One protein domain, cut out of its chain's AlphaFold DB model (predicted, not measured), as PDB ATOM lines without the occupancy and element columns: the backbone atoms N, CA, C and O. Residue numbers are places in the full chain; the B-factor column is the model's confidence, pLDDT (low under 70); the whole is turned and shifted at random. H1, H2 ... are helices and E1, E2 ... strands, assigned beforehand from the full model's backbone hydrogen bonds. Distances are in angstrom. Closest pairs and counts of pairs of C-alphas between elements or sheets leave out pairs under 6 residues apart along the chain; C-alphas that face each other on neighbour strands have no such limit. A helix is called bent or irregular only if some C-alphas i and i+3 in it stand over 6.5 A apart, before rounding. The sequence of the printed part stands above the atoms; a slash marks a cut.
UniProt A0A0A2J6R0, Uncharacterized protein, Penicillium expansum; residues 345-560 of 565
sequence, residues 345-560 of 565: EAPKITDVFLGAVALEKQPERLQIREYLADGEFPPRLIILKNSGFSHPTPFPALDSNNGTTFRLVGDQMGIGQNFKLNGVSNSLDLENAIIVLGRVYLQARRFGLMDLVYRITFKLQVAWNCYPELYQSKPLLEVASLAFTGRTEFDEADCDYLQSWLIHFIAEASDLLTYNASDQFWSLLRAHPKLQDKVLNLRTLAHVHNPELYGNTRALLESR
ATOM      1  N   GLU A 345     -33.649  60.907  27.354       59.12
ATOM      2  CA  GLU A 345     -33.266  59.515  27.087       59.12
ATOM      3  C   GLU A 345     -34.443  58.602  26.706       59.12
ATOM      4  O   GLU A 345     -34.233  57.424  26.416       59.12
ATOM      5  N   ALA A 346     -35.664  59.150  26.607       63.19
ATOM      6  CA  ALA A 346     -36.871  58.445  26.169       63.19
ATOM      7  C   ALA A 346     -36.679  57.480  24.978       63.19
ATOM      8  O   ALA A 346     -37.127  56.335  25.094       63.19
ATOM      9  N   PRO A 347     -36.025  57.862  23.855       66.44
ATOM     10  CA  PRO A 347     -35.857  56.948  22.725       66.44
ATOM     11  C   PRO A 347     -34.922  55.775  23.046       66.44
ATOM     12  O   PRO A 347     -35.228  54.655  22.646       66.44
ATOM     13  N   LYS A 348     -33.841  55.990  23.816       65.69
ATOM     14  CA  LYS A 348     -32.938  54.909  24.249       65.69
ATOM     15  C   LYS A 348     -33.686  53.912  25.131       65.69
ATOM     16  O   LYS A 348     -33.645  52.715  24.885       65.69
ATOM     17  N   ILE A 349     -34.410  54.415  26.133       67.00
ATOM     18  CA  ILE A 349     -35.162  53.577  27.076       67.00
ATOM     19  C   ILE A 349     -36.279  52.813  26.342       67.00
ATOM     20  O   ILE A 349     -36.505  51.633  26.604       67.00
ATOM     21  N   THR A 350     -36.932  53.449  25.366       68.69
ATOM     22  CA  THR A 350     -37.938  52.797  24.515       68.69
ATOM     23  C   THR A 350     -37.322  51.692  23.647       68.69
ATOM     24  O   THR A 350     -37.897  50.607  23.593       68.69
ATOM     25  N   ASP A 351     -36.152  51.903  23.028       71.38
ATOM     26  CA  ASP A 351     -35.448  50.848  22.274       71.38
ATOM     27  C   ASP A 351     -34.984  49.698  23.184       71.38
ATOM     28  O   ASP A 351     -35.104  48.539  22.802       71.38
ATOM     29  N   VAL A 352     -34.570  49.974  24.427       75.12
ATOM     30  CA  VAL A 352     -34.267  48.931  25.428       75.12
ATOM     31  C   VAL A 352     -35.504  48.079  25.744       75.12
ATOM     32  O   VAL A 352     -35.412  46.851  25.760       75.12
ATOM     33  N   PHE A 353     -36.679  48.686  25.955       73.31
ATOM     34  CA  PHE A 353     -37.913  47.929  26.213       73.31
ATOM     35  C   PHE A 353     -38.427  47.177  24.977       73.31
ATOM     36  O   PHE A 353     -38.853  46.027  25.099       73.31
ATOM     37  N   LEU A 354     -38.353  47.773  23.783       76.25
ATOM     38  CA  LEU A 354     -38.672  47.084  22.527       76.25
ATOM     39  C   LEU A 354     -37.694  45.929  22.270       76.25
ATOM     40  O   LEU A 354     -38.119  44.834  21.903       76.25
ATOM     41  N   GLY A 355     -36.408  46.141  22.551       76.69
ATOM     42  CA  GLY A 355     -35.356  45.131  22.542       76.69
ATOM     43  C   GLY A 355     -35.645  43.988  23.510       76.69
ATOM     44  O   GLY A 355     -35.516  42.832  23.119       76.69
ATOM     45  N   ALA A 356     -36.110  44.268  24.732       76.75
ATOM     46  CA  ALA A 356     -36.498  43.242  25.704       76.75
ATOM     47  C   ALA A 356     -37.676  42.386  25.201       76.75
ATOM     48  O   ALA A 356     -37.601  41.158  25.222       76.75
ATOM     49  N   VAL A 357     -38.732  43.023  24.682       78.19
ATOM     50  CA  VAL A 357     -39.922  42.340  24.135       78.19
ATOM     51  C   VAL A 357     -39.610  41.571  22.840       78.19
ATOM     52  O   VAL A 357     -40.243  40.551  22.557       78.19
ATOM     53  N   ALA A 358     -38.628  42.023  22.056       79.19
ATOM     54  CA  ALA A 358     -38.107  41.290  20.903       79.19
ATOM     55  C   ALA A 358     -37.238  40.095  21.333       79.19
ATOM     56  O   ALA A 358     -37.444  38.987  20.835       79.19
ATOM     57  N   LEU A 359     -36.329  40.296  22.297       81.81
ATOM     58  CA  LEU A 359     -35.475  39.247  22.855       81.81
ATOM     59  C   LEU A 359     -36.316  38.124  23.467       81.81
ATOM     60  O   LEU A 359     -35.993  36.959  23.280       81.81
ATOM     61  N   GLU A 360     -37.424  38.438  24.145       78.81
ATOM     62  CA  GLU A 360     -38.312  37.425  24.728       78.81
ATOM     63  C   GLU A 360     -38.769  36.340  23.735       78.81
ATOM     64  O   GLU A 360     -39.063  35.222  24.172       78.81
ATOM     65  N   LYS A 361     -38.799  36.664  22.434       80.94
ATOM     66  CA  LYS A 361     -39.249  35.820  21.314       80.94
ATOM     67  C   LYS A 361     -38.095  35.235  20.480       80.94
ATOM     68  O   LYS A 361     -38.350  34.646  19.434       80.94
ATOM     69  N   GLN A 362     -36.848  35.428  20.904       82.19
ATOM     70  CA  GLN A 362     -35.639  35.131  20.132       82.19
ATOM     71  C   GLN A 362     -34.724  34.110  20.841       82.19
ATOM     72  O   GLN A 362     -34.642  34.115  22.072       82.19
ATOM     73  N   PRO A 363     -34.020  33.225  20.104       81.69
ATOM     74  CA  PRO A 363     -33.154  32.198  20.699       81.69
ATOM     75  C   PRO A 363     -31.973  32.782  21.494       81.69
ATOM     76  O   PRO A 363     -31.532  32.183  22.478       81.69
ATOM     77  N   GLU A 364     -31.514  33.985  21.141       88.62
ATOM     78  CA  GLU A 364     -30.471  34.747  21.836       88.62
ATOM     79  C   GLU A 364     -30.811  34.997  23.324       88.62
ATOM     80  O   GLU A 364     -29.912  35.172  24.149       88.62
ATOM     81  N   ARG A 365     -32.101  34.933  23.702       88.12
ATOM     82  CA  ARG A 365     -32.588  35.038  25.090       88.12
ATOM     83  C   ARG A 365     -31.917  34.050  26.036       88.12
ATOM     84  O   ARG A 365     -31.617  34.409  27.175       88.12
ATOM     85  N   LEU A 366     -31.738  32.804  25.595       88.00
ATOM     86  CA  LEU A 366     -31.154  31.751  26.427       88.00
ATOM     87  C   LEU A 366     -29.681  32.051  26.700       88.00
ATOM     88  O   LEU A 366     -29.261  32.027  27.850       88.00
ATOM     89  N   GLN A 367     -28.948  32.469  25.671       89.00
ATOM     90  CA  GLN A 367     -27.520  32.770  25.753       89.00
ATOM     91  C   GLN A 367     -27.241  34.013  26.611       89.00
ATOM     92  O   GLN A 367     -26.330  33.996  27.435       89.00
ATOM     93  N   ILE A 368     -28.069  35.062  26.507       88.00
ATOM     94  CA  ILE A 368     -27.994  36.225  27.411       88.00
ATOM     95  C   ILE A 368     -28.328  35.822  28.856       88.00
ATOM     96  O   ILE A 368     -27.667  36.276  29.787       88.00
ATOM     97  N   ARG A 369     -29.322  34.950  29.070       86.50
ATOM     98  CA  ARG A 369     -29.682  34.465  30.412       86.50
ATOM     99  C   ARG A 369     -28.581  33.608  31.042       86.50
ATOM    100  O   ARG A 369     -28.316  33.771  32.228       86.50
ATOM    101  N   GLU A 370     -27.974  32.712  30.272       85.00
ATOM    102  CA  GLU A 370     -26.847  31.872  30.693       85.00
ATOM    103  C   GLU A 370     -25.632  32.743  31.019       85.00
ATOM    104  O   GLU A 370     -25.103  32.656  32.124       85.00
ATOM    105  N   TYR A 371     -25.299  33.707  30.153       88.12
ATOM    106  CA  TYR A 371     -24.250  34.684  30.434       88.12
ATOM    107  C   TYR A 371     -24.494  35.468  31.741       88.12
ATOM    108  O   TYR A 371     -23.580  35.622  32.550       88.12
ATOM    109  N   LEU A 372     -25.721  35.941  31.984       83.25
ATOM    110  CA  LEU A 372     -26.067  36.678  33.208       83.25
ATOM    111  C   LEU A 372     -26.085  35.799  34.474       83.25
ATOM    112  O   LEU A 372     -25.960  36.330  35.580       83.25
ATOM    113  N   ALA A 373     -26.246  34.481  34.336       79.31
ATOM    114  CA  ALA A 373     -26.203  33.531  35.446       79.31
ATOM    115  C   ALA A 373     -24.766  33.090  35.774       79.31
ATOM    116  O   ALA A 373     -24.331  33.209  36.924       79.31
ATOM    117  N   ASP A 374     -24.042  32.636  34.749       80.62
ATOM    118  CA  ASP A 374     -22.814  31.847  34.870       80.62
ATOM    119  C   ASP A 374     -21.562  32.606  34.378       80.62
ATOM    120  O   ASP A 374     -20.439  32.211  34.674       80.62
ATOM    121  N   GLY A 375     -21.723  33.717  33.647       81.56
ATOM    122  CA  GLY A 375     -20.628  34.471  33.015       81.56
ATOM    123  C   GLY A 375     -20.166  33.913  31.661       81.56
ATOM    124  O   GLY A 375     -19.350  34.537  30.977       81.56
ATOM    125  N   GLU A 376     -20.708  32.773  31.235       82.88
ATOM    126  CA  GLU A 376     -20.434  32.129  29.950       82.88
ATOM    127  C   GLU A 376     -21.743  31.677  29.276       82.88
ATOM    128  O   GLU A 376     -22.788  31.567  29.907       82.88
ATOM    129  N   PHE A 377     -21.688  31.469  27.963       90.00
ATOM    130  CA  PHE A 377     -22.806  31.105  27.091       90.00
ATOM    131  C   PHE A 377     -22.280  30.276  25.896       90.00
ATOM    132  O   PHE A 377     -21.074  30.318  25.636       90.00
ATOM    133  N   PRO A 378     -23.118  29.530  25.155       86.06
ATOM    134  CA  PRO A 378     -22.728  28.821  23.929       86.06
ATOM    135  C   PRO A 378     -22.258  29.750  22.784       86.06
ATOM    136  O   PRO A 378     -22.768  30.857  22.670       86.06
ATOM    137  N   PRO A 379     -21.333  29.326  21.902       89.88
ATOM    138  CA  PRO A 379     -20.416  28.203  22.089       89.88
ATOM    139  C   PRO A 379     -19.461  28.498  23.252       89.88
ATOM    140  O   PRO A 379     -19.006  29.634  23.408       89.88
ATOM    141  N   ARG A 380     -19.173  27.488  24.077       88.19
ATOM    142  CA  ARG A 380     -18.200  27.612  25.177       88.19
ATOM    143  C   ARG A 380     -16.767  27.627  24.648       88.19
ATOM    144  O   ARG A 380     -16.538  27.164  23.529       88.19
ATOM    145  N   LEU A 381     -15.818  28.126  25.433       88.00
ATOM    146  CA  LEU A 381     -14.397  27.974  25.115       88.00
ATOM    147  C   LEU A 381     -13.818  26.668  25.671       88.00
ATOM    148  O   LEU A 381     -14.169  26.223  26.757       88.00
ATOM    149  N   ILE A 382     -12.913  26.084  24.891       86.25
ATOM    150  CA  ILE A 382     -12.043  24.954  25.232       86.25
ATOM    151  C   ILE A 382     -10.613  25.493  25.289       86.25
ATOM    152  O   ILE A 382     -10.227  26.220  24.372       86.25
ATOM    153  N   ILE A 383      -9.814  25.134  26.298       83.50
ATOM    154  CA  ILE A 383      -8.383  25.492  26.360       83.50
ATOM    155  C   ILE A 383      -7.543  24.397  25.693       83.50
ATOM    156  O   ILE A 383      -7.554  23.244  26.126       83.50
ATOM    157  N   LEU A 384      -6.775  24.751  24.661       75.75
ATOM    158  CA  LEU A 384      -5.925  23.809  23.931       75.75
ATOM    159  C   LEU A 384      -4.561  23.651  24.619       75.75
ATOM    160  O   LEU A 384      -3.598  24.349  24.312       75.75
ATOM    161  N   LYS A 385      -4.466  22.682  25.538       55.78
ATOM    162  CA  LYS A 385      -3.193  22.258  26.147       55.78
ATOM    163  C   LYS A 385      -2.346  21.505  25.109       55.78
ATOM    164  O   LYS A 385      -2.481  20.293  24.974       55.78
ATOM    165  N   ASN A 386      -1.485  22.246  24.406       50.34
ATOM    166  CA  ASN A 386      -0.675  21.837  23.247       50.34
ATOM    167  C   ASN A 386      -1.534  21.451  22.025       50.34
ATOM    168  O   ASN A 386      -2.023  20.328  21.901       50.34
ATOM    169  N   SER A 387      -1.724  22.390  21.096       43.03
ATOM    170  CA  SER A 387      -2.547  22.200  19.898       43.03
ATOM    171  C   SER A 387      -1.877  21.278  18.866       43.03
ATOM    172  O   SER A 387      -0.896  21.639  18.234       43.03
ATOM    173  N   GLY A 388      -2.451  20.094  18.638       40.78
ATOM    174  CA  GLY A 388      -2.022  19.146  17.595       40.78
ATOM    175  C   GLY A 388      -2.633  19.403  16.210       40.78
ATOM    176  O   GLY A 388      -2.984  18.449  15.520       40.78
ATOM    177  N   PHE A 389      -2.844  20.666  15.831       43.09
ATOM    178  CA  PHE A 389      -3.422  21.039  14.532       43.09
ATOM    179  C   PHE A 389      -2.327  21.279  13.484       43.09
ATOM    180  O   PHE A 389      -1.214  21.669  13.813       43.09
ATOM    181  N   SER A 390      -2.646  21.102  12.199       44.19
ATOM    182  CA  SER A 390      -1.786  21.565  11.103       44.19
ATOM    183  C   SER A 390      -1.759  23.098  11.107       44.19
ATOM    184  O   SER A 390      -2.719  23.737  10.668       44.19
ATOM    185  N   HIS A 391      -0.708  23.675  11.689       51.78
ATOM    186  CA  HIS A 391      -0.716  25.080  12.083       51.78
ATOM    187  C   HIS A 391      -0.695  26.058  10.894       51.78
ATOM    188  O   HIS A 391       0.094  25.868   9.967       51.78
ATOM    189  N   PRO A 392      -1.471  27.157  10.951       55.66
ATOM    190  CA  PRO A 392      -1.152  28.365  10.200       55.66
ATOM    191  C   PRO A 392       0.213  28.895  10.662       55.66
ATOM    192  O   PRO A 392       0.395  29.152  11.852       55.66
ATOM    193  N   THR A 393       1.179  29.033   9.750       56.75
ATOM    194  CA  THR A 393       2.537  29.493  10.084       56.75
ATOM    195  C   THR A 393       2.490  30.935  10.610       56.75
ATOM    196  O   THR A 393       2.135  31.832   9.843       56.75
ATOM    197  N   PRO A 394       2.828  31.196  11.887       60.28
ATOM    198  CA  PRO A 394       2.767  32.540  12.445       60.28
ATOM    199  C   PRO A 394       3.966  33.378  11.991       60.28
ATOM    200  O   PRO A 394       5.067  32.859  11.801       60.28
ATOM    201  N   PHE A 395       3.766  34.687  11.857       61.19
ATOM    202  CA  PHE A 395       4.821  35.607  11.437       61.19
ATOM    203  C   PHE A 395       5.600  36.155  12.635       61.19
ATOM    204  O   PHE A 395       4.995  36.406  13.684       61.19
ATOM    205  N   PRO A 396       6.920  36.379  12.493       55.09
ATOM    206  CA  PRO A 396       7.700  37.075  13.502       55.09
ATOM    207  C   PRO A 396       7.261  38.543  13.584       55.09
ATOM    208  O   PRO A 396       7.210  39.246  12.574       55.09
ATOM    209  N   ALA A 397       6.978  38.993  14.800       55.78
ATOM    210  CA  ALA A 397       6.598  40.349  15.145       55.78
ATOM    211  C   ALA A 397       7.420  40.830  16.346       55.78
ATOM    212  O   ALA A 397       7.521  40.124  17.353       55.78
ATOM    213  N   LEU A 398       7.983  42.036  16.260       52.56
ATOM    214  CA  LEU A 398       8.588  42.688  17.423       52.56
ATOM    215  C   LEU A 398       7.513  43.026  18.463       52.56
ATOM    216  O   LEU A 398       6.532  43.702  18.144       52.56
ATOM    217  N   ASP A 399       7.721  42.594  19.708       53.19
ATOM    218  CA  ASP A 399       7.050  43.192  20.861       53.19
ATOM    219  C   ASP A 399       7.738  44.503  21.294       53.19
ATOM    220  O   ASP A 399       8.814  44.872  20.816       53.19
ATOM    221  N   SER A 400       7.117  45.227  22.229       48.22
ATOM    222  CA  SER A 400       7.638  46.492  22.768       48.22
ATOM    223  C   SER A 400       8.909  46.352  23.624       48.22
ATOM    224  O   SER A 400       9.439  47.361  24.086       48.22
ATOM    225  N   ASN A 401       9.395  45.127  23.840       48.75
ATOM    226  CA  ASN A 401      10.577  44.776  24.628       48.75
ATOM    227  C   ASN A 401      11.715  44.205  23.747       48.75
ATOM    228  O   ASN A 401      12.705  43.703  24.281       48.75
ATOM    229  N   ASN A 402      11.595  44.291  22.413       48.81
ATOM    230  CA  ASN A 402      12.474  43.680  21.399       48.81
ATOM    231  C   ASN A 402      12.477  42.135  21.368       48.81
ATOM    232  O   ASN A 402      13.386  41.530  20.795       48.81
ATOM    233  N   GLY A 403      11.469  41.483  21.946       45.47
ATOM    234  CA  GLY A 403      11.228  40.053  21.778       45.47
ATOM    235  C   GLY A 403      10.604  39.735  20.416       45.47
ATOM    236  O   GLY A 403       9.714  40.443  19.940       45.47
ATOM    237  N   THR A 404      11.047  38.646  19.781       52.75
ATOM    238  CA  THR A 404      10.421  38.131  18.553       52.75
ATOM    239  C   THR A 404       9.230  37.248  18.918       52.75
ATOM    240  O   THR A 404       9.378  36.053  19.178       52.75
ATOM    241  N   THR A 405       8.040  37.837  18.945       55.94
ATOM    242  CA  THR A 405       6.778  37.110  19.140       55.94
ATOM    243  C   THR A 405       6.277  36.528  17.820       55.94
ATOM    244  O   THR A 405       6.569  37.054  16.750       55.94
ATOM    245  N   PHE A 406       5.527  35.427  17.870       64.19
ATOM    246  CA  PHE A 406       4.968  34.779  16.682       64.19
ATOM    247  C   PHE A 406       3.449  34.971  16.655       64.19
ATOM    248  O   PHE A 406       2.733  34.362  17.450       64.19
ATOM    249  N   ARG A 407       2.955  35.826  15.750       74.25
ATOM    250  CA  ARG A 407       1.548  36.261  15.698       74.25
ATOM    251  C   ARG A 407       0.893  35.925  14.354       74.25
ATOM    252  O   ARG A 407       1.543  35.884  13.311       74.25
ATOM    253  N   LEU A 408      -0.414  35.667  14.391       81.69
ATOM    254  CA  LEU A 408      -1.239  35.408  13.209       81.69
ATOM    255  C   LEU A 408      -1.817  36.716  12.654       81.69
ATOM    256  O   LEU A 408      -2.277  37.565  13.419       81.69
ATOM    257  N   VAL A 409      -1.862  36.847  11.326       86.25
ATOM    258  CA  VAL A 409      -2.539  37.969  10.651       86.25
ATOM    259  C   VAL A 409      -4.002  37.999  11.078       86.25
ATOM    260  O   VAL A 409      -4.702  36.994  10.948       86.25
ATOM    261  N   GLY A 410      -4.472  39.136  11.588       86.81
ATOM    262  CA  GLY A 410      -5.832  39.297  12.097       86.81
ATOM    263  C   GLY A 410      -5.998  38.984  13.590       86.81
ATOM    264  O   GLY A 410      -7.096  39.173  14.112       86.81
ATOM    265  N   ASP A 411      -4.951  38.555  14.306       89.12
ATOM    266  CA  ASP A 411      -4.992  38.349  15.762       89.12
ATOM    267  C   ASP A 411      -4.852  39.679  16.522       89.12
ATOM    268  O   ASP A 411      -3.779  40.015  17.018       89.12
ATOM    269  N   GLN A 412      -5.916  40.483  16.580       89.62
ATOM    270  CA  GLN A 412      -5.917  41.806  17.231       89.62
ATOM    271  C   GLN A 412      -5.802  41.745  18.759       89.62
ATOM    272  O   GLN A 412      -5.568  42.777  19.384       89.62
ATOM    273  N   MET A 413      -6.017  40.566  19.351       87.12
ATOM    274  CA  MET A 413      -5.985  40.347  20.802       87.12
ATOM    275  C   MET A 413      -4.728  39.596  21.272       87.12
ATOM    276  O   MET A 413      -4.570  39.391  22.472       87.12
ATOM    277  N   GLY A 414      -3.858  39.159  20.351       82.62
ATOM    278  CA  GLY A 414      -2.619  38.435  20.668       82.62
ATOM    279  C   GLY A 414      -2.824  37.072  21.342       82.62
ATOM    280  O   GLY A 414      -1.927  36.589  22.030       82.62
ATOM    281  N   ILE A 415      -4.004  36.455  21.195       83.12
ATOM    282  CA  ILE A 415      -4.368  35.226  21.925       83.12
ATOM    283  C   ILE A 415      -3.880  33.941  21.244       83.12
ATOM    284  O   ILE A 415      -4.019  32.856  21.817       83.12
ATOM    285  N   GLY A 416      -3.334  34.039  20.026       83.31
ATOM    286  CA  GLY A 416      -2.816  32.905  19.268       83.31
ATOM    287  C   GLY A 416      -3.854  31.793  19.089       83.31
ATOM    288  O   GLY A 416      -5.045  32.056  18.917       83.31
ATOM    289  N   GLN A 417      -3.403  30.538  19.143       79.69
ATOM    290  CA  GLN A 417      -4.253  29.348  18.991       79.69
ATOM    291  C   GLN A 417      -4.580  28.649  20.323       79.69
ATOM    292  O   GLN A 417      -4.783  27.437  20.359       79.69
ATOM    293  N   ASN A 418      -4.616  29.391  21.433       82.44
ATOM    294  CA  ASN A 418      -4.716  28.811  22.780       82.44
ATOM    295  C   ASN A 418      -6.105  28.234  23.126       82.44
ATOM    296  O   ASN A 418      -6.260  27.557  24.144       82.44
ATOM    297  N   PHE A 419      -7.120  28.472  22.286       86.94
ATOM    298  CA  PHE A 419      -8.520  28.138  22.567       86.94
ATOM    299  C   PHE A 419      -9.234  27.497  21.369       86.94
ATOM    300  O   PHE A 419      -8.776  27.596  20.237       86.94
ATOM    301  N   LYS A 420     -10.401  26.885  21.587       90.12
ATOM    302  CA  LYS A 420     -11.321  26.444  20.521       90.12
ATOM    303  C   LYS A 420     -12.777  26.722  20.915       90.12
ATOM    304  O   LYS A 420     -13.093  26.746  22.102       90.12
ATOM    305  N   LEU A 421     -13.675  26.906  19.940       90.94
ATOM    306  CA  LEU A 421     -15.119  26.917  20.193       90.94
ATOM    307  C   LEU A 421     -15.648  25.481  20.360       90.94
ATOM    308  O   LEU A 421     -15.507  24.638  19.466       90.94
ATOM    309  N   ASN A 422     -16.285  25.211  21.498       89.75
ATOM    310  CA  ASN A 422     -16.966  23.949  21.771       89.75
ATOM    311  C   ASN A 422     -18.191  23.784  20.848       89.75
ATOM    312  O   ASN A 422     -18.856  24.761  20.504       89.75
ATOM    313  N   GLY A 423     -18.483  22.547  20.442       83.44
ATOM    314  CA  GLY A 423     -19.573  22.205  19.522       83.44
ATOM    315  C   GLY A 423     -19.275  22.417  18.033       83.44
ATOM    316  O   GLY A 423     -20.087  22.014  17.211       83.44
ATOM    317  N   VAL A 424     -18.124  22.993  17.663       87.44
ATOM    318  CA  VAL A 424     -17.750  23.211  16.254       87.44
ATOM    319  C   VAL A 424     -16.917  22.036  15.724       87.44
ATOM    320  O   VAL A 424     -15.726  21.893  16.047       87.44
ATOM    321  N   SER A 425     -17.556  21.202  14.899       85.19
ATOM    322  CA  SER A 425     -16.976  20.034  14.224       85.19
ATOM    323  C   SER A 425     -16.604  20.294  12.760       85.19
ATOM    324  O   SER A 425     -15.640  19.711  12.269       85.19
ATOM    325  N   ASN A 426     -17.336  21.179  12.074       87.38
ATOM    326  CA  ASN A 426     -17.193  21.462  10.643       87.38
ATOM    327  C   ASN A 426     -17.375  22.967  10.324       87.38
ATOM    328  O   ASN A 426     -17.641  23.777  11.215       87.38
ATOM    329  N   SER A 427     -17.218  23.353   9.054       87.62
ATOM    330  CA  SER A 427     -17.307  24.752   8.598       87.62
ATOM    331  C   SER A 427     -18.712  25.361   8.704       87.62
ATOM    332  O   SER A 427     -18.822  26.548   9.003       87.62
ATOM    333  N   LEU A 428     -19.778  24.569   8.544       90.69
ATOM    334  CA  LEU A 428     -21.159  25.025   8.729       90.69
ATOM    335  C   LEU A 428     -21.473  25.267  10.215       90.69
ATOM    336  O   LEU A 428     -22.155  26.237  10.543       90.69
ATOM    337  N   ASP A 429     -20.942  24.449  11.131       90.88
ATOM    338  CA  ASP A 429     -21.045  24.719  12.575       90.88
ATOM    339  C   ASP A 429     -20.347  26.043  12.935       90.88
ATOM    340  O   ASP A 429     -20.865  26.824  13.735       90.88
ATOM    341  N   LEU A 430     -19.177  26.300  12.336       92.75
ATOM    342  CA  LEU A 430     -18.383  27.515  12.551       92.75
ATOM    343  C   LEU A 430     -19.120  28.759  12.038       92.75
ATOM    344  O   LEU A 430     -19.199  29.762  12.746       92.75
ATOM    345  N   GLU A 431     -19.694  28.681  10.836       94.06
ATOM    346  CA  GLU A 431     -20.522  29.737  10.248       94.06
ATOM    347  C   GLU A 431     -21.722  30.061  11.149       94.06
ATOM    348  O   GLU A 431     -21.887  31.208  11.572       94.06
ATOM    349  N   ASN A 432     -22.495  29.044  11.546       92.81
ATOM    350  CA  ASN A 432     -23.625  29.216  12.461       92.81
ATOM    351  C   ASN A 432     -23.196  29.820  13.810       92.81
ATOM    352  O   ASN A 432     -23.868  30.720  14.314       92.81
ATOM    353  N   ALA A 433     -22.073  29.376  14.383       93.75
ATOM    354  CA  ALA A 433     -21.545  29.912  15.636       93.75
ATOM    355  C   ALA A 433     -21.195  31.408  15.535       93.75
ATOM    356  O   ALA A 433     -21.541  32.178  16.432       93.75
ATOM    357  N   ILE A 434     -20.562  31.837  14.437       96.44
ATOM    358  CA  ILE A 434     -20.205  33.243  14.189       96.44
ATOM    359  C   ILE A 434     -21.461  34.109  14.006       96.44
ATOM    360  O   ILE A 434     -21.577  35.163  14.635       96.44
ATOM    361  N   ILE A 435     -22.436  33.658  13.210       95.00
ATOM    362  CA  ILE A 435     -23.688  34.400  12.993       95.00
ATOM    363  C   ILE A 435     -24.503  34.523  14.290       95.00
ATOM    364  O   ILE A 435     -25.017  35.600  14.600       95.00
ATOM    365  N   VAL A 436     -24.578  33.457  15.094       93.81
ATOM    366  CA  VAL A 436     -25.211  33.491  16.422       93.81
ATOM    367  C   VAL A 436     -24.509  34.495  17.342       93.81
ATOM    368  O   VAL A 436     -25.184  35.320  17.957       93.81
ATOM    369  N   LEU A 437     -23.172  34.501  17.385       95.69
ATOM    370  CA  LEU A 437     -22.391  35.473  18.159       95.69
ATOM    371  C   LEU A 437     -22.719  36.928  17.768       95.69
ATOM    372  O   LEU A 437     -22.936  37.759  18.652       95.69
ATOM    373  N   GLY A 438     -22.852  37.233  16.472       94.62
ATOM    374  CA  GLY A 438     -23.263  38.562  15.996       94.62
ATOM    375  C   GLY A 438     -24.675  38.979  16.419       94.62
ATOM    376  O   GLY A 438     -24.900  40.134  16.791       94.62
ATOM    377  N   ARG A 439     -25.633  38.044  16.421       92.44
ATOM    378  CA  ARG A 439     -27.011  38.313  16.871       92.44
ATOM    379  C   ARG A 439     -27.090  38.544  18.377       92.44
ATOM    380  O   ARG A 439     -27.758  39.484  18.812       92.44
ATOM    381  N   VAL A 440     -26.363  37.751  19.172       93.44
ATOM    382  CA  VAL A 440     -26.246  37.984  20.620       93.44
ATOM    383  C   VAL A 440     -25.586  39.338  20.884       93.44
ATOM    384  O   VAL A 440     -26.053  40.057  21.762       93.44
ATOM    385  N   TYR A 441     -24.577  39.740  20.100       94.50
ATOM    386  CA  TYR A 441     -23.943  41.057  20.232       94.50
ATOM    387  C   TYR A 441     -24.939  42.203  20.013       94.50
ATOM    388  O   TYR A 441     -24.982  43.120  20.831       94.50
ATOM    389  N   LEU A 442     -25.777  42.141  18.968       90.50
ATOM    390  CA  LEU A 442     -26.759  43.195  18.678       90.50
ATOM    391  C   LEU A 442     -27.689  43.441  19.877       90.50
ATOM    392  O   LEU A 442     -28.022  44.584  20.194       90.50
ATOM    393  N   GLN A 443     -28.075  42.368  20.567       88.94
ATOM    394  CA  GLN A 443     -28.906  42.444  21.762       88.94
ATOM    395  C   GLN A 443     -28.094  42.848  23.005       88.94
ATOM    396  O   GLN A 443     -28.508  43.747  23.731       88.94
ATOM    397  N   ALA A 444     -26.905  42.278  23.222       90.19
ATOM    398  CA  ALA A 444     -25.997  42.656  24.309       90.19
ATOM    399  C   ALA A 444     -25.704  44.166  24.309       90.19
ATOM    400  O   ALA A 444     -25.777  44.810  25.355       90.19
ATOM    401  N   ARG A 445     -25.460  44.733  23.122       88.25
ATOM    402  CA  ARG A 445     -25.242  46.163  22.889       88.25
ATOM    403  C   ARG A 445     -26.443  47.012  23.306       88.25
ATOM    404  O   ARG A 445     -26.260  47.981  24.036       88.25
ATOM    405  N   ARG A 446     -27.664  46.632  22.904       84.06
ATOM    406  CA  ARG A 446     -28.906  47.319  23.317       84.06
ATOM    407  C   ARG A 446     -29.077  47.351  24.833       84.06
ATOM    408  O   ARG A 446     -29.466  48.376  25.373       84.06
ATOM    409  N   PHE A 447     -28.755  46.257  25.521       84.12
ATOM    410  CA  PHE A 447     -28.846  46.176  26.984       84.12
ATOM    411  C   PHE A 447     -27.618  46.735  27.727       84.12
ATOM    412  O   PHE A 447     -27.552  46.615  28.949       84.12
ATOM    413  N   GLY A 448     -26.635  47.319  27.028       83.62
ATOM    414  CA  GLY A 448     -25.411  47.853  27.641       83.62
ATOM    415  C   GLY A 448     -24.497  46.790  28.267       83.62
ATOM    416  O   GLY A 448     -23.665  47.112  29.113       83.62
ATOM    417  N   LEU A 449     -24.633  45.517  27.877       88.00
ATOM    418  CA  LEU A 449     -23.875  44.382  28.414       88.00
ATOM    419  C   LEU A 449     -22.466  44.323  27.797       88.00
ATOM    420  O   LEU A 449     -22.124  43.394  27.065       88.00
ATOM    421  N   MET A 450     -21.642  45.329  28.085       89.06
ATOM    422  CA  MET A 450     -20.309  45.502  27.490       89.06
ATOM    423  C   MET A 450     -19.373  44.305  27.738       89.06
ATOM    424  O   MET A 450     -18.596  43.936  26.862       89.06
ATOM    425  N   ASP A 451     -19.500  43.635  28.881       88.25
ATOM    426  CA  ASP A 451     -18.718  42.442  29.231       88.25
ATOM    427  C   ASP A 451     -19.117  41.212  28.388       88.25
ATOM    428  O   ASP A 451     -18.289  40.334  28.124       88.25
ATOM    429  N   LEU A 452     -20.367  41.164  27.907       92.75
ATOM    430  CA  LEU A 452     -20.821  40.188  26.915       92.75
ATOM    431  C   LEU A 452     -20.317  40.567  25.516       92.75
ATOM    432  O   LEU A 452     -19.846  39.693  24.796       92.75
ATOM    433  N   VAL A 453     -20.326  41.857  25.152       93.88
ATOM    434  CA  VAL A 453     -19.712  42.349  23.901       93.88
ATOM    435  C   VAL A 453     -18.223  41.974  23.835       93.88
ATOM    436  O   VAL A 453     -17.774  41.445  22.820       93.88
ATOM    437  N   TYR A 454     -17.473  42.139  24.930       93.00
ATOM    438  CA  TYR A 454     -16.078  41.695  25.029       93.00
ATOM    439  C   TYR A 454     -15.931  40.173  24.846       93.00
ATOM    440  O   TYR A 454     -15.174  39.725  23.983       93.00
ATOM    441  N   ARG A 455     -16.700  39.356  25.585       91.75
ATOM    442  CA  ARG A 455     -16.627  37.883  25.473       91.75
ATOM    443  C   ARG A 455     -17.100  37.355  24.110       91.75
ATOM    444  O   ARG A 455     -16.639  36.299  23.687       91.75
ATOM    445  N   ILE A 456     -17.965  38.078  23.396       95.50
ATOM    446  CA  ILE A 456     -18.301  37.794  21.991       95.50
ATOM    447  C   ILE A 456     -17.112  38.105  21.080       95.50
ATOM    448  O   ILE A 456     -16.718  37.249  20.294       95.50
ATOM    449  N   THR A 457     -16.511  39.289  21.226       96.12
ATOM    450  CA  THR A 457     -15.339  39.728  20.447       96.12
ATOM    451  C   THR A 457     -14.200  38.711  20.540       96.12
ATOM    452  O   THR A 457     -13.690  38.251  19.522       96.12
ATOM    453  N   PHE A 458     -13.887  38.244  21.751       94.06
ATOM    454  CA  PHE A 458     -12.873  37.210  21.967       94.06
ATOM    455  C   PHE A 458     -13.232  35.874  21.297       94.06
ATOM    456  O   PHE A 458     -12.385  35.251  20.664       94.06
ATOM    457  N   LYS A 459     -14.491  35.418  21.370       95.38
ATOM    458  CA  LYS A 459     -14.918  34.183  20.681       95.38
ATOM    459  C   LYS A 459     -14.820  34.295  19.157       95.38
ATOM    460  O   LYS A 459     -14.523  33.299  18.502       95.38
ATOM    461  N   LEU A 460     -15.024  35.488  18.597       96.50
ATOM    462  CA  LEU A 460     -14.813  35.760  17.173       96.50
ATOM    463  C   LEU A 460     -13.317  35.773  16.814       96.50
ATOM    464  O   LEU A 460     -12.947  35.222  15.778       96.50
ATOM    465  N   GLN A 461     -12.445  36.263  17.701       94.44
ATOM    466  CA  GLN A 461     -10.993  36.104  17.553       94.44
ATOM    467  C   GLN A 461     -10.569  34.624  17.573       94.44
ATOM    468  O   GLN A 461      -9.795  34.202  16.718       94.44
ATOM    469  N   VAL A 462     -11.126  33.803  18.471       92.62
ATOM    470  CA  VAL A 462     -10.892  32.343  18.498       92.62
ATOM    471  C   VAL A 462     -11.413  31.663  17.221       92.62
ATOM    472  O   VAL A 462     -10.747  30.784  16.672       92.62
ATOM    473  N   ALA A 463     -12.568  32.091  16.697       93.50
ATOM    474  CA  ALA A 463     -13.105  31.610  15.421       93.50
ATOM    475  C   ALA A 463     -12.190  31.945  14.225       93.50
ATOM    476  O   ALA A 463     -12.088  31.161  13.278       93.50
ATOM    477  N   TRP A 464     -11.497  33.087  14.265       92.88
ATOM    478  CA  TRP A 464     -10.494  33.451  13.265       92.88
ATOM    479  C   TRP A 464      -9.184  32.668  13.428       92.88
ATOM    480  O   TRP A 464      -8.709  32.057  12.467       92.88
ATOM    481  N   ASN A 465      -8.601  32.658  14.628       88.88
ATOM    482  CA  ASN A 465      -7.251  32.142  14.865       88.88
ATOM    483  C   ASN A 465      -7.152  30.613  14.737       88.88
ATOM    484  O   ASN A 465      -6.134  30.094  14.282       88.88
ATOM    485  N   CYS A 466      -8.183  29.883  15.174       84.50
ATOM    486  CA  CYS A 466      -8.051  28.461  15.522       84.50
ATOM    487  C   CYS A 466      -8.665  27.493  14.500       84.50
ATOM    488  O   CYS A 466      -8.554  26.278  14.661       84.50
ATOM    489  N   TYR A 467      -9.294  28.020  13.450       82.44
ATOM    490  CA  TYR A 467      -9.838  27.246  12.336       82.44
ATOM    491  C   TYR A 467      -9.078  27.656  11.069       82.44
ATOM    492  O   TYR A 467      -9.060  28.855  10.769       82.44
ATOM    493  N   PRO A 468      -8.419  26.717  10.361       73.19
ATOM    494  CA  PRO A 468      -7.617  27.024   9.179       73.19
ATOM    495  C   PRO A 468      -8.492  27.471   7.999       73.19
ATOM    496  O   PRO A 468      -9.719  27.532   8.098       73.19
ATOM    497  N   GLU A 469      -7.843  27.785   6.878       83.56
ATOM    498  CA  GLU A 469      -8.479  28.308   5.670       83.56
ATOM    499  C   GLU A 469      -9.181  29.652   5.947       83.56
ATOM    500  O   GLU A 469      -8.692  30.455   6.752       83.56
ATOM    501  N   LEU A 470     -10.271  29.951   5.228       88.38
ATOM    502  CA  LEU A 470     -10.930  31.262   5.243       88.38
ATOM    503  C   LEU A 470     -12.465  31.213   5.343       88.38
ATOM    504  O   LEU A 470     -13.095  32.265   5.207       88.38
ATOM    505  N   TYR A 471     -13.086  30.054   5.599       86.88
ATOM    506  CA  TYR A 471     -14.553  29.896   5.673       86.88
ATOM    507  C   TYR A 471     -15.243  30.944   6.561       86.88
ATOM    508  O   TYR A 471     -16.286  31.481   6.194       86.88
ATOM    509  N   GLN A 472     -14.616  31.310   7.681       90.75
ATOM    510  CA  GLN A 472     -15.113  32.316   8.622       90.75
ATOM    511  C   GLN A 472     -15.169  33.753   8.062       90.75
ATOM    512  O   GLN A 472     -15.838  34.598   8.648       90.75
ATOM    513  N   SER A 473     -14.526  34.054   6.927       93.88
ATOM    514  CA  SER A 473     -14.458  35.416   6.360       93.88
ATOM    515  C   SER A 473     -15.838  36.007   6.056       93.88
ATOM    516  O   SER A 473     -16.115  37.151   6.406       93.88
ATOM    517  N   LYS A 474     -16.723  35.225   5.423       95.12
ATOM    518  CA  LYS A 474     -18.075  35.671   5.044       95.12
ATOM    519  C   LYS A 474     -18.972  35.933   6.262       95.12
ATOM    520  O   LYS A 474     -19.475  37.051   6.357       95.12
ATOM    521  N   PRO A 475     -19.128  35.004   7.226       96.25
ATOM    522  CA  PRO A 475     -19.930  35.280   8.411       96.25
ATOM    523  C   PRO A 475     -19.307  36.358   9.312       96.25
ATOM    524  O   PRO A 475     -20.054  37.132   9.900       96.25
ATOM    525  N   LEU A 476     -17.974  36.517   9.376       97.06
ATOM    526  CA  LEU A 476     -17.358  37.653  10.087       97.06
ATOM    527  C   LEU A 476     -17.715  39.008   9.446       97.06
ATOM    528  O   LEU A 476     -17.959  39.975  10.167       97.06
ATOM    529  N   LEU A 477     -17.820  39.083   8.115       96.88
ATOM    530  CA  LEU A 477     -18.291  40.281   7.406       96.88
ATOM    531  C   LEU A 477     -19.808  40.512   7.558       96.88
ATOM    532  O   LEU A 477     -20.250  41.662   7.572       96.88
ATOM    533  N   GLU A 478     -20.616  39.462   7.745       95.94
ATOM    534  CA  GLU A 478     -22.026  39.608   8.148       95.94
ATOM    535  C   GLU A 478     -22.137  40.154   9.581       95.94
ATOM    536  O   GLU A 478     -22.866  41.118   9.814       95.94
ATOM    537  N   VAL A 479     -21.346  39.637  10.530       96.69
ATOM    538  CA  VAL A 479     -21.251  40.194  11.893       96.69
ATOM    539  C   VAL A 479     -20.798  41.656  11.862       96.69
ATOM    540  O   VAL A 479     -21.354  42.480  12.586       96.69
ATOM    541  N   ALA A 480     -19.857  42.017  10.984       95.62
ATOM    542  CA  ALA A 480     -19.458  43.406  10.784       95.62
ATOM    543  C   ALA A 480     -20.606  44.275  10.246       95.62
ATOM    544  O   ALA A 480     -20.859  45.361  10.769       95.62
ATOM    545  N   SER A 481     -21.358  43.767   9.268       93.81
ATOM    546  CA  SER A 481     -22.546  44.437   8.727       93.81
ATOM    547  C   SER A 481     -23.583  44.692   9.829       93.81
ATOM    548  O   SER A 481     -24.094  45.805   9.957       93.81
ATOM    549  N   LEU A 482     -23.833  43.710  10.703       92.25
ATOM    550  CA  LEU A 482     -24.688  43.865  11.888       92.25
ATOM    551  C   LEU A 482     -24.121  44.880  12.899       92.25
ATOM    552  O   LEU A 482     -24.882  45.636  13.503       92.25
ATOM    553  N   ALA A 483     -22.798  44.934  13.079       92.88
ATOM    554  CA  ALA A 483     -22.146  45.834  14.029       92.88
ATOM    555  C   ALA A 483     -22.175  47.310  13.618       92.88
ATOM    556  O   ALA A 483     -22.292  48.174  14.495       92.88
ATOM    557  N   PHE A 484     -22.112  47.605  12.318       90.81
ATOM    558  CA  PHE A 484     -22.183  48.969  11.781       90.81
ATOM    559  C   PHE A 484     -23.572  49.362  11.245       90.81
ATOM    560  O   PHE A 484     -23.794  50.537  10.954       90.81
ATOM    561  N   THR A 485     -24.543  48.436  11.199       85.44
ATOM    562  CA  THR A 485     -25.947  48.709  10.825       85.44
ATOM    563  C   THR A 485     -26.490  49.967  11.514       85.44
ATOM    564  O   THR A 485     -26.432  50.108  12.735       85.44
ATOM    565  N   GLY A 486     -27.030  50.896  10.719       72.62
ATOM    566  CA  GLY A 486     -27.590  52.164  11.202       72.62
ATOM    567  C   GLY A 486     -26.567  53.260  11.534       72.62
ATOM    568  O   GLY A 486     -26.977  54.394  11.765       72.62
ATOM    569  N   ARG A 487     -25.255  52.975  11.514       70.31
ATOM    570  CA  ARG A 487     -24.181  53.976  11.627       70.31
ATOM    571  C   ARG A 487     -23.485  54.174  10.275       70.31
ATOM    572  O   ARG A 487     -22.525  53.482   9.942       70.31
ATOM    573  N   THR A 488     -23.954  55.150   9.498       62.94
ATOM    574  CA  THR A 488     -23.179  55.733   8.380       62.94
ATOM    575  C   THR A 488     -22.007  56.569   8.893       62.94
ATOM    576  O   THR A 488     -20.967  56.657   8.244       62.94
ATOM    577  N   GLU A 489     -22.164  57.145  10.087       63.44
ATOM    578  CA  GLU A 489     -21.146  57.900  10.801       63.44
ATOM    579  C   GLU A 489     -20.925  57.325  12.205       63.44
ATOM    580  O   GLU A 489     -21.870  56.946  12.900       63.44
ATOM    581  N   PHE A 490     -19.662  57.279  12.619       70.25
ATOM    582  CA  PHE A 490     -19.215  57.017  13.983       70.25
ATOM    583  C   PHE A 490     -17.882  57.740  14.220       70.25
ATOM    584  O   PHE A 490     -17.189  58.081  13.256       70.25
ATOM    585  N   ASP A 491     -17.551  57.973  15.486       71.00
ATOM    586  CA  ASP A 491     -16.185  58.225  15.951       71.00
ATOM    587  C   ASP A 491     -15.620  56.903  16.503       71.00
ATOM    588  O   ASP A 491     -16.372  56.047  16.975       71.00
ATOM    589  N   GLU A 492     -14.303  56.724  16.455       68.88
ATOM    590  CA  GLU A 492     -13.605  55.608  17.098       68.88
ATOM    591  C   GLU A 492     -13.716  55.684  18.631       68.88
ATOM    592  O   GLU A 492     -13.767  54.651  19.296       68.88
ATOM    593  N   ALA A 493     -13.864  56.893  19.188       74.00
ATOM    594  CA  ALA A 493     -14.201  57.103  20.597       74.00
ATOM    595  C   ALA A 493     -15.603  56.574  20.986       74.00
ATOM    596  O   ALA A 493     -15.828  56.237  22.146       74.00
ATOM    597  N   ASP A 494     -16.524  56.459  20.019       80.69
ATOM    598  CA  ASP A 494     -17.894  55.943  20.191       80.69
ATOM    599  C   ASP A 494     -18.032  54.450  19.810       80.69
ATOM    600  O   ASP A 494     -19.154  53.918  19.729       80.69
ATOM    601  N   CYS A 495     -16.919  53.759  19.540       87.06
ATOM    602  CA  CYS A 495     -16.900  52.329  19.242       87.06
ATOM    603  C   CYS A 495     -16.859  51.471  20.513       87.06
ATOM    604  O   CYS A 495     -16.047  51.670  21.413       87.06
ATOM    605  N   ASP A 496     -17.703  50.440  20.549       90.56
ATOM    606  CA  ASP A 496     -17.565  49.341  21.507       90.56
ATOM    607  C   ASP A 496     -16.448  48.360  21.091       90.56
ATOM    608  O   ASP A 496     -15.905  48.440  19.985       90.56
ATOM    609  N   TYR A 497     -16.105  47.422  21.986       89.62
ATOM    610  CA  TYR A 497     -15.021  46.450  21.779       89.62
ATOM    611  C   TYR A 497     -15.130  45.704  20.447       89.62
ATOM    612  O   TYR A 497     -14.112  45.527  19.782       89.62
ATOM    613  N   LEU A 498     -16.340  45.300  20.030       94.50
ATOM    614  CA  LEU A 498     -16.499  44.552  18.786       94.50
ATOM    615  C   LEU A 498     -16.285  45.458  17.576       94.50
ATOM    616  O   LEU A 498     -15.599  45.059  16.643       94.50
ATOM    617  N   GLN A 499     -16.826  46.679  17.586       93.44
ATOM    618  CA  GLN A 499     -16.578  47.633  16.502       93.44
ATOM    619  C   GLN A 499     -15.093  47.996  16.369       93.44
ATOM    620  O   GLN A 499     -14.566  47.986  15.258       93.44
ATOM    621  N   SER A 500     -14.412  48.275  17.484       92.44
ATOM    622  CA  SER A 500     -12.987  48.628  17.476       92.44
ATOM    623  C   SER A 500     -12.106  47.452  17.029       92.44
ATOM    624  O   SER A 500     -11.216  47.623  16.192       92.44
ATOM    625  N   TRP A 501     -12.420  46.234  17.488       94.88
ATOM    626  CA  TRP A 501     -11.798  44.997  17.006       94.88
ATOM    627  C   TRP A 501     -12.017  44.789  15.505       94.88
ATOM    628  O   TRP A 501     -11.051  44.569  14.779       94.88
ATOM    629  N   LEU A 502     -13.258  44.926  15.021       95.75
ATOM    630  CA  LEU A 502     -13.610  44.758  13.608       95.75
ATOM    631  C   LEU A 502     -12.853  45.727  12.696       95.75
ATOM    632  O   LEU A 502     -12.383  45.304  11.646       95.75
ATOM    633  N   ILE A 503     -12.708  46.997  13.082       93.56
ATOM    634  CA  ILE A 503     -11.958  48.003  12.307       93.56
ATOM    635  C   ILE A 503     -10.519  47.534  12.050       93.56
ATOM    636  O   ILE A 503     -10.055  47.540  10.910       93.56
ATOM    637  N   HIS A 504      -9.831  47.084  13.101       92.88
ATOM    638  CA  HIS A 504      -8.433  46.659  13.024       92.88
ATOM    639  C   HIS A 504      -8.292  45.280  12.361       92.88
ATOM    640  O   HIS A 504      -7.439  45.098  11.494       92.88
ATOM    641  N   PHE A 505      -9.194  44.345  12.671       94.88
ATOM    642  CA  PHE A 505      -9.277  43.030  12.033       94.88
ATOM    643  C   PHE A 505      -9.481  43.129  10.514       94.88
ATOM    644  O   PHE A 505      -8.743  42.503   9.756       94.88
ATOM    645  N   ILE A 506     -10.445  43.938  10.057       95.44
ATOM    646  CA  ILE A 506     -10.755  44.113   8.631       95.44
ATOM    647  C   ILE A 506      -9.597  44.809   7.903       95.44
ATOM    648  O   ILE A 506      -9.294  44.445   6.768       95.44
ATOM    649  N   ALA A 507      -8.918  45.763   8.550       93.44
ATOM    650  CA  ALA A 507      -7.731  46.405   7.991       93.44
ATOM    651  C   ALA A 507      -6.543  45.441   7.847       93.44
ATOM    652  O   ALA A 507      -5.876  45.450   6.815       93.44
ATOM    653  N   GLU A 508      -6.282  44.593   8.844       90.31
ATOM    654  CA  GLU A 508      -5.141  43.675   8.799       90.31
ATOM    655  C   GLU A 508      -5.388  42.466   7.880       90.31
ATOM    656  O   GLU A 508      -4.515  42.077   7.107       90.31
ATOM    657  N   ALA A 509      -6.597  41.894   7.918       92.19
ATOM    658  CA  ALA A 509      -6.988  40.738   7.110       92.19
ATOM    659  C   ALA A 509      -7.524  41.111   5.710       92.19
ATOM    660  O   ALA A 509      -7.972  40.227   4.980       92.19
ATOM    661  N   SER A 510      -7.486  42.391   5.321       93.06
ATOM    662  CA  SER A 510      -8.092  42.946   4.095       93.06
ATOM    663  C   SER A 510      -7.857  42.113   2.832       93.06
ATOM    664  O   SER A 510      -8.786  41.899   2.055       93.06
ATOM    665  N   ASP A 511      -6.640  41.619   2.611       91.38
ATOM    666  CA  ASP A 511      -6.288  40.843   1.416       91.38
ATOM    667  C   ASP A 511      -6.934  39.451   1.426       91.38
ATOM    668  O   ASP A 511      -7.426  38.983   0.402       91.38
ATOM    669  N   LEU A 512      -6.990  38.809   2.597       92.06
ATOM    670  CA  LEU A 512      -7.636  37.510   2.805       92.06
ATOM    671  C   LEU A 512      -9.161  37.626   2.649       92.06
ATOM    672  O   LEU A 512      -9.800  36.780   2.021       92.06
ATOM    673  N   LEU A 513      -9.732  38.714   3.177       94.44
ATOM    674  CA  LEU A 513     -11.144  39.061   3.021       94.44
ATOM    675  C   LEU A 513     -11.474  39.396   1.557       94.44
ATOM    676  O   LEU A 513     -12.496  38.943   1.050       94.44
ATOM    677  N   THR A 514     -10.588  40.101   0.850       93.25
ATOM    678  CA  THR A 514     -10.729  40.380  -0.588       93.25
ATOM    679  C   THR A 514     -10.626  39.099  -1.419       93.25
ATOM    680  O   THR A 514     -11.428  38.903  -2.326       93.25
ATOM    681  N   TYR A 515      -9.702  38.191  -1.093       92.12
ATOM    682  CA  TYR A 515      -9.524  36.922  -1.801       92.12
ATOM    683  C   TYR A 515     -10.750  36.001  -1.683       92.12
ATOM    684  O   TYR A 515     -11.246  35.502  -2.691       92.12
ATOM    685  N   ASN A 516     -11.271  35.785  -0.468       92.25
ATOM    686  CA  ASN A 516     -12.336  34.799  -0.230       92.25
ATOM    687  C   ASN A 516     -13.765  35.385  -0.203       92.25
ATOM    688  O   ASN A 516     -14.748  34.657  -0.372       92.25
ATOM    689  N   ALA A 517     -13.912  36.689   0.041       93.50
ATOM    690  CA  ALA A 517     -15.195  37.343   0.318       93.50
ATOM    691  C   ALA A 517     -15.308  38.754  -0.303       93.50
ATOM    692  O   ALA A 517     -15.978  39.621   0.259       93.50
ATOM    693  N   SER A 518     -14.669  38.977  -1.462       94.88
ATOM    694  CA  SER A 518     -14.591  40.270  -2.170       94.88
ATOM    695  C   SER A 518     -15.913  41.047  -2.197       94.88
ATOM    696  O   SER A 518     -15.964  42.199  -1.766       94.88
ATOM    697  N   ASP A 519     -17.006  40.414  -2.638       95.31
ATOM    698  CA  ASP A 519     -18.310  41.075  -2.757       95.31
ATOM    699  C   ASP A 519     -18.852  41.536  -1.400       95.31
ATOM    700  O   ASP A 519     -19.352  42.654  -1.282       95.31
ATOM    701  N   GLN A 520     -18.727  40.702  -0.361       95.12
ATOM    702  CA  GLN A 520     -19.163  41.033   0.997       95.12
ATOM    703  C   GLN A 520     -18.298  42.157   1.588       95.12
ATOM    704  O   GLN A 520     -18.834  43.115   2.142       95.12
ATOM    705  N   PHE A 521     -16.977  42.073   1.414       96.38
ATOM    706  CA  PHE A 521     -16.000  43.049   1.897       96.38
ATOM    707  C   PHE A 521     -16.220  44.428   1.259       96.38
ATOM    708  O   PHE A 521     -16.450  45.414   1.960       96.38
ATOM    709  N   TRP A 522     -16.257  44.507  -0.074       95.38
ATOM    710  CA  TRP A 522     -16.482  45.773  -0.770       95.38
ATOM    711  C   TRP A 522     -17.920  46.281  -0.637       95.38
ATOM    712  O   TRP A 522     -18.141  47.484  -0.755       95.38
ATOM    713  N   SER A 523     -18.917  45.420  -0.402       95.31
ATOM    714  CA  SER A 523     -20.272  45.862  -0.034       95.31
ATOM    715  C   SER A 523     -20.279  46.551   1.337       95.31
ATOM    716  O   SER A 523     -20.735  47.689   1.437       95.31
ATOM    717  N   LEU A 524     -19.683  45.918   2.358       94.56
ATOM    718  CA  LEU A 524     -19.558  46.467   3.712       94.56
ATOM    719  C   LEU A 524     -18.867  47.837   3.714       94.56
ATOM    720  O   LEU A 524     -19.399  48.790   4.280       94.56
ATOM    721  N   LEU A 525     -17.705  47.959   3.062       94.06
ATOM    722  CA  LEU A 525     -16.963  49.224   3.047       94.06
ATOM    723  C   LEU A 525     -17.747  50.343   2.337       94.06
ATOM    724  O   LEU A 525     -17.892  51.428   2.896       94.06
ATOM    725  N   ARG A 526     -18.363  50.064   1.177       93.50
ATOM    726  CA  ARG A 526     -19.204  51.049   0.464       93.50
ATOM    727  C   ARG A 526     -20.461  51.457   1.241       93.50
ATOM    728  O   ARG A 526     -20.944  52.570   1.050       93.50
ATOM    729  N   ALA A 527     -20.998  50.585   2.096       91.44
ATOM    730  CA  ALA A 527     -22.136  50.903   2.961       91.44
ATOM    731  C   ALA A 527     -21.758  51.808   4.154       91.44
ATOM    732  O   ALA A 527     -22.623  52.498   4.693       91.44
ATOM    733  N   HIS A 528     -20.478  51.838   4.545       91.50
ATOM    734  CA  HIS A 528     -19.985  52.568   5.715       91.50
ATOM    735  C   HIS A 528     -18.710  53.375   5.382       91.50
ATOM    736  O   HIS A 528     -17.612  52.960   5.753       91.50
ATOM    737  N   PRO A 529     -18.814  54.557   4.739       90.44
ATOM    738  CA  PRO A 529     -17.647  55.315   4.272       90.44
ATOM    739  C   PRO A 529     -16.585  55.607   5.346       90.44
ATOM    740  O   PRO A 529     -15.405  55.395   5.095       90.44
ATOM    741  N   LYS A 530     -16.971  55.968   6.582       89.50
ATOM    742  CA  LYS A 530     -15.987  56.174   7.670       89.50
ATOM    743  C   LYS A 530     -15.252  54.890   8.083       89.50
ATOM    744  O   LYS A 530     -14.096  54.961   8.495       89.50
ATOM    745  N   LEU A 531     -15.888  53.720   7.946       91.19
ATOM    746  CA  LEU A 531     -15.214  52.427   8.112       91.19
ATOM    747  C   LEU A 531     -14.224  52.203   6.966       91.19
ATOM    748  O   LEU A 531     -13.091  51.824   7.236       91.19
ATOM    749  N   GLN A 532     -14.615  52.489   5.719       93.00
ATOM    750  CA  GLN A 532     -13.730  52.403   4.555       93.00
ATOM    751  C   GLN A 532     -12.483  53.286   4.714       93.00
ATOM    752  O   GLN A 532     -11.373  52.778   4.587       93.00
ATOM    753  N   ASP A 533     -12.643  54.567   5.050       91.38
ATOM    754  CA  ASP A 533     -11.525  55.507   5.210       91.38
ATOM    755  C   ASP A 533     -10.549  55.054   6.311       91.38
ATOM    756  O   ASP A 533      -9.330  55.039   6.115       91.38
ATOM    757  N   LYS A 534     -11.078  54.622   7.466       91.12
ATOM    758  CA  LYS A 534     -10.275  54.129   8.595       91.12
ATOM    759  C   LYS A 534      -9.570  52.806   8.270       91.12
ATOM    760  O   LYS A 534      -8.386  52.671   8.575       91.12
ATOM    761  N   VAL A 535     -10.264  51.858   7.631       92.50
ATOM    762  CA  VAL A 535      -9.708  50.563   7.195       92.50
ATOM    763  C   VAL A 535      -8.592  50.763   6.175       92.50
ATOM    764  O   VAL A 535      -7.528  50.169   6.324       92.50
ATOM    765  N   LEU A 536      -8.787  51.632   5.177       92.62
ATOM    766  CA  LEU A 536      -7.769  51.924   4.166       92.62
ATOM    767  C   LEU A 536      -6.541  52.617   4.774       92.62
ATOM    768  O   LEU A 536      -5.421  52.221   4.470       92.62
ATOM    769  N   ASN A 537      -6.729  53.577   5.686       92.12
ATOM    770  CA  ASN A 537      -5.626  54.231   6.397       92.12
ATOM    771  C   ASN A 537      -4.806  53.224   7.232       92.12
ATOM    772  O   ASN A 537      -3.589  53.123   7.073       92.12
ATOM    773  N   LEU A 538      -5.472  52.395   8.046       90.75
ATOM    774  CA  LEU A 538      -4.816  51.321   8.803       90.75
ATOM    775  C   LEU A 538      -4.114  50.299   7.886       90.75
ATOM    776  O   LEU A 538      -3.005  49.865   8.200       90.75
ATOM    777  N   ARG A 539      -4.704  49.955   6.731       89.00
ATOM    778  CA  ARG A 539      -4.081  49.082   5.722       89.00
ATOM    779  C   ARG A 539      -2.810  49.711   5.145       89.00
ATOM    780  O   ARG A 539      -1.801  49.020   5.024       89.00
ATOM    781  N   THR A 540      -2.830  51.008   4.826       88.88
ATOM    782  CA  THR A 540      -1.646  51.750   4.362       88.88
ATOM    783  C   THR A 540      -0.545  51.764   5.419       88.88
ATOM    784  O   THR A 540       0.600  51.465   5.088       88.88
ATOM    785  N   LEU A 541      -0.874  52.026   6.690       87.00
ATOM    786  CA  LEU A 541       0.091  51.950   7.791       87.00
ATOM    787  C   LEU A 541       0.689  50.541   7.919       87.00
ATOM    788  O   LEU A 541       1.905  50.405   8.018       87.00
ATOM    789  N   ALA A 542      -0.129  49.488   7.826       84.38
ATOM    790  CA  ALA A 542       0.351  48.107   7.831       84.38
ATOM    791  C   ALA A 542       1.343  47.825   6.681       84.38
ATOM    792  O   ALA A 542       2.422  47.296   6.936       84.38
ATOM    793  N   HIS A 543       1.044  48.241   5.442       83.69
ATOM    794  CA  HIS A 543       1.981  48.117   4.313       83.69
ATOM    795  C   HIS A 543       3.288  48.899   4.515       83.69
ATOM    796  O   HIS A 543       4.348  48.391   4.162       83.69
ATOM    797  N   VAL A 544       3.231  50.118   5.066       84.38
ATOM    798  CA  VAL A 544       4.430  50.928   5.362       84.38
ATOM    799  C   VAL A 544       5.292  50.259   6.436       84.38
ATOM    800  O   VAL A 544       6.516  50.308   6.361       84.38
ATOM    801  N   HIS A 545       4.661  49.620   7.419       77.69
ATOM    802  CA  HIS A 545       5.347  48.947   8.515       77.69
ATOM    803  C   HIS A 545       5.922  47.576   8.144       77.69
ATOM    804  O   HIS A 545       6.987  47.233   8.649       77.69
ATOM    805  N   ASN A 546       5.260  46.800   7.280       78.50
ATOM    806  CA  ASN A 546       5.735  45.480   6.855       78.50
ATOM    807  C   ASN A 546       5.366  45.181   5.387       78.50
ATOM    808  O   ASN A 546       4.405  44.454   5.109       78.50
ATOM    809  N   PRO A 547       6.114  45.753   4.424       81.69
ATOM    810  CA  PRO A 547       5.806  45.617   3.004       81.69
ATOM    811  C   PRO A 547       6.024  44.194   2.474       81.69
ATOM    812  O   PRO A 547       5.356  43.805   1.522       81.69
ATOM    813  N   GLU A 548       6.914  43.406   3.086       78.31
ATOM    814  CA  GLU A 548       7.199  42.026   2.666       78.31
ATOM    815  C   GLU A 548       6.025  41.090   2.966       78.31
ATOM    816  O   GLU A 548       5.583  40.348   2.089       78.31
ATOM    817  N   LEU A 549       5.475  41.174   4.182       79.50
ATOM    818  CA  LEU A 549       4.288  40.424   4.581       79.50
ATOM    819  C   LEU A 549       3.058  40.887   3.801       79.50
ATOM    820  O   LEU A 549       2.391  40.109   3.122       79.50
ATOM    821  N   TYR A 550       2.743  42.176   3.914       81.94
ATOM    822  CA  TYR A 550       1.468  42.700   3.447       81.94
ATOM    823  C   TYR A 550       1.436  42.986   1.944       81.94
ATOM    824  O   TYR A 550       0.348  43.181   1.416       81.94
ATOM    825  N   GLY A 551       2.584  43.024   1.261       80.75
ATOM    826  CA  GLY A 551       2.674  43.062  -0.200       80.75
ATOM    827  C   GLY A 551       2.645  41.680  -0.865       80.75
ATOM    828  O   GLY A 551       2.530  41.604  -2.086       80.75
ATOM    829  N   ASN A 552       2.732  40.590  -0.092       84.38
ATOM    830  CA  ASN A 552       2.742  39.224  -0.606       84.38
ATOM    831  C   ASN A 552       1.489  38.447  -0.172       84.38
ATOM    832  O   ASN A 552       1.507  37.646   0.765       84.38
ATOM    833  N   THR A 553       0.395  38.618  -0.916       83.31
ATOM    834  CA  THR A 553      -0.862  37.895  -0.669       83.31
ATOM    835  C   THR A 553      -0.698  36.367  -0.712       83.31
ATOM    836  O   THR A 553      -1.456  35.669  -0.041       83.31
ATOM    837  N   ARG A 554       0.309  35.818  -1.416       83.56
ATOM    838  CA  ARG A 554       0.596  34.372  -1.379       83.56
ATOM    839  C   ARG A 554       1.082  33.937   0.006       83.56
ATOM    840  O   ARG A 554       0.540  32.976   0.539       83.56
ATOM    841  N   ALA A 555       2.000  34.683   0.625       79.25
ATOM    842  CA  ALA A 555       2.451  34.412   1.993       79.25
ATOM    843  C   ALA A 555       1.302  34.528   3.013       79.25
ATOM    844  O   ALA A 555       1.192  33.706   3.922       79.25
ATOM    845  N   LEU A 556       0.391  35.495   2.832       84.06
ATOM    846  CA  LEU A 556      -0.818  35.610   3.657       84.06
ATOM    847  C   LEU A 556      -1.715  34.361   3.529       84.06
ATOM    848  O   LEU A 556      -2.198  33.851   4.539       84.06
ATOM    849  N   LEU A 557      -1.907  33.825   2.321       84.94
ATOM    850  CA  LEU A 557      -2.689  32.602   2.086       84.94
ATOM    851  C   LEU A 557      -1.981  31.341   2.610       84.94
ATOM    852  O   LEU A 557      -2.611  30.500   3.253       84.94
ATOM    853  N   GLU A 558      -0.665  31.236   2.419       80.56
ATOM    854  CA  GLU A 558       0.183  30.180   2.988       80.56
ATOM    855  C   GLU A 558       0.088  30.165   4.524       80.56
ATOM    856  O   GLU A 558      -0.158  29.110   5.111       80.56
ATOM    857  N   SER A 559       0.119  31.334   5.175       76.56
ATOM    858  CA  SER A 559      -0.099  31.477   6.626       76.56
ATOM    859  C   SER A 559      -1.516  31.140   7.101       76.56
ATOM    860  O   SER A 559      -1.763  31.103   8.298       76.56
ATOM    861  N   ARG A 560      -2.462  30.871   6.194       81.38
ATOM    862  CA  ARG A 560      -3.809  30.360   6.506       81.38
ATOM    863  C   ARG A 560      -3.991  28.885   6.131       81.38
ATOM    864  O   ARG A 560      -5.089  28.356   6.282       81.38
TER     865      ARG A 560
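What this domain is: This is residues 345 to 560 of the 565 residues of an uncharacterized protein of Penicillium expansum (UniProt A0A0A2J6R0). The core is made of H3, H4 and H5 side by side, with H6 beside H4 and slanted to H5; H7, with a sharp kink, packs on H5, and H8 crosses H6. H1 and H2 pack at one end of this body, on H3, while two small strand pairs lie at its other parts: E1 with E4 near H4, and the hairpin E2 and E3 apart from the ten helices. The printed part has 216 residues, in the order H1 H2 E1 E2 E3 E4 H3 to H10, mostly helix; both strand pairs are antiparallel. It is compact, with a radius of gyration of the C-alphas of 17.7 A, and spans 52 by 40 by 36 A.

How they stand to each other: H1, residues 346 to 359, touches residues 443 to 446 of H3, residues 427 to 446, closest at C-alphas Val 352 and Arg 446, 6.0 A, a steep tilt of 36 degrees, only just past shallow. H2, residues 364 to 374, touches H3 about perpendicular, 77 degrees, closest at C-alphas 364 and 440, 5.5 A. E1, residues 381 to 383, pairs with E4, residues 419 to 421: N 382 and O 420 are 2.9 A apart. E2, residues 395 to 398, and E3, residues 404 to 407, form a hairpin, with N 397 and O 405 at 2.8 A. H3, the hub, forms a helical hairpin with H4, residues 450 to 465, closest at C-alphas 441 and 453, 5.7 A. H3 touches H5, residues 473 to 484, the same way at a shallow tilt of 9 degrees, closest at C-alphas 438 and 479, 4.9 A. H6, residues 497 to 508, touches H4, closest at C-alphas 457 and 498, 5.2 A. H7, residues 510 to 527, touches H5, closest at C-alphas 474 and 517, 5.8 A. H8, residues 529 to 545, touches H6 at a steep tilt of 53 degrees, closest at C-alphas 507 and 535, 4.7 A. H9, residues 547 to 550, and H10, residues 553 to 558, only just touch, only at the corner, with 3 pairs of C-alphas within 8 A, closest at C-alphas 549 and 555, 6.8 A. Every O i to N i+4 pair is within hydrogen-bond range in the helices but H7, with 12 of 14, and H9, too short for one.

Where its parts are: H1 begins at C-alpha 346 (-36.871, 58.445, 26.169); H10 ends at C-alpha 558 (0.183, 30.180, 2.988). H3 is 29.3 A long, H8 24.2 A and H4 22.5 A. H7 is irregular, C-alphas 516 and 519 being 9.0 A apart, with a kink of 123 degrees near residue 517.

The domain as a whole: The C-alphas farthest apart, of Ala 346 and Gly 388, are 53.2 A apart. The printed part has no cut; the links E1 to E2, E3 to E4 and H5 to H6 are long. pLDDT is under 70 at residues 345 to 350, 385 to 406, 488 to 489 and 492.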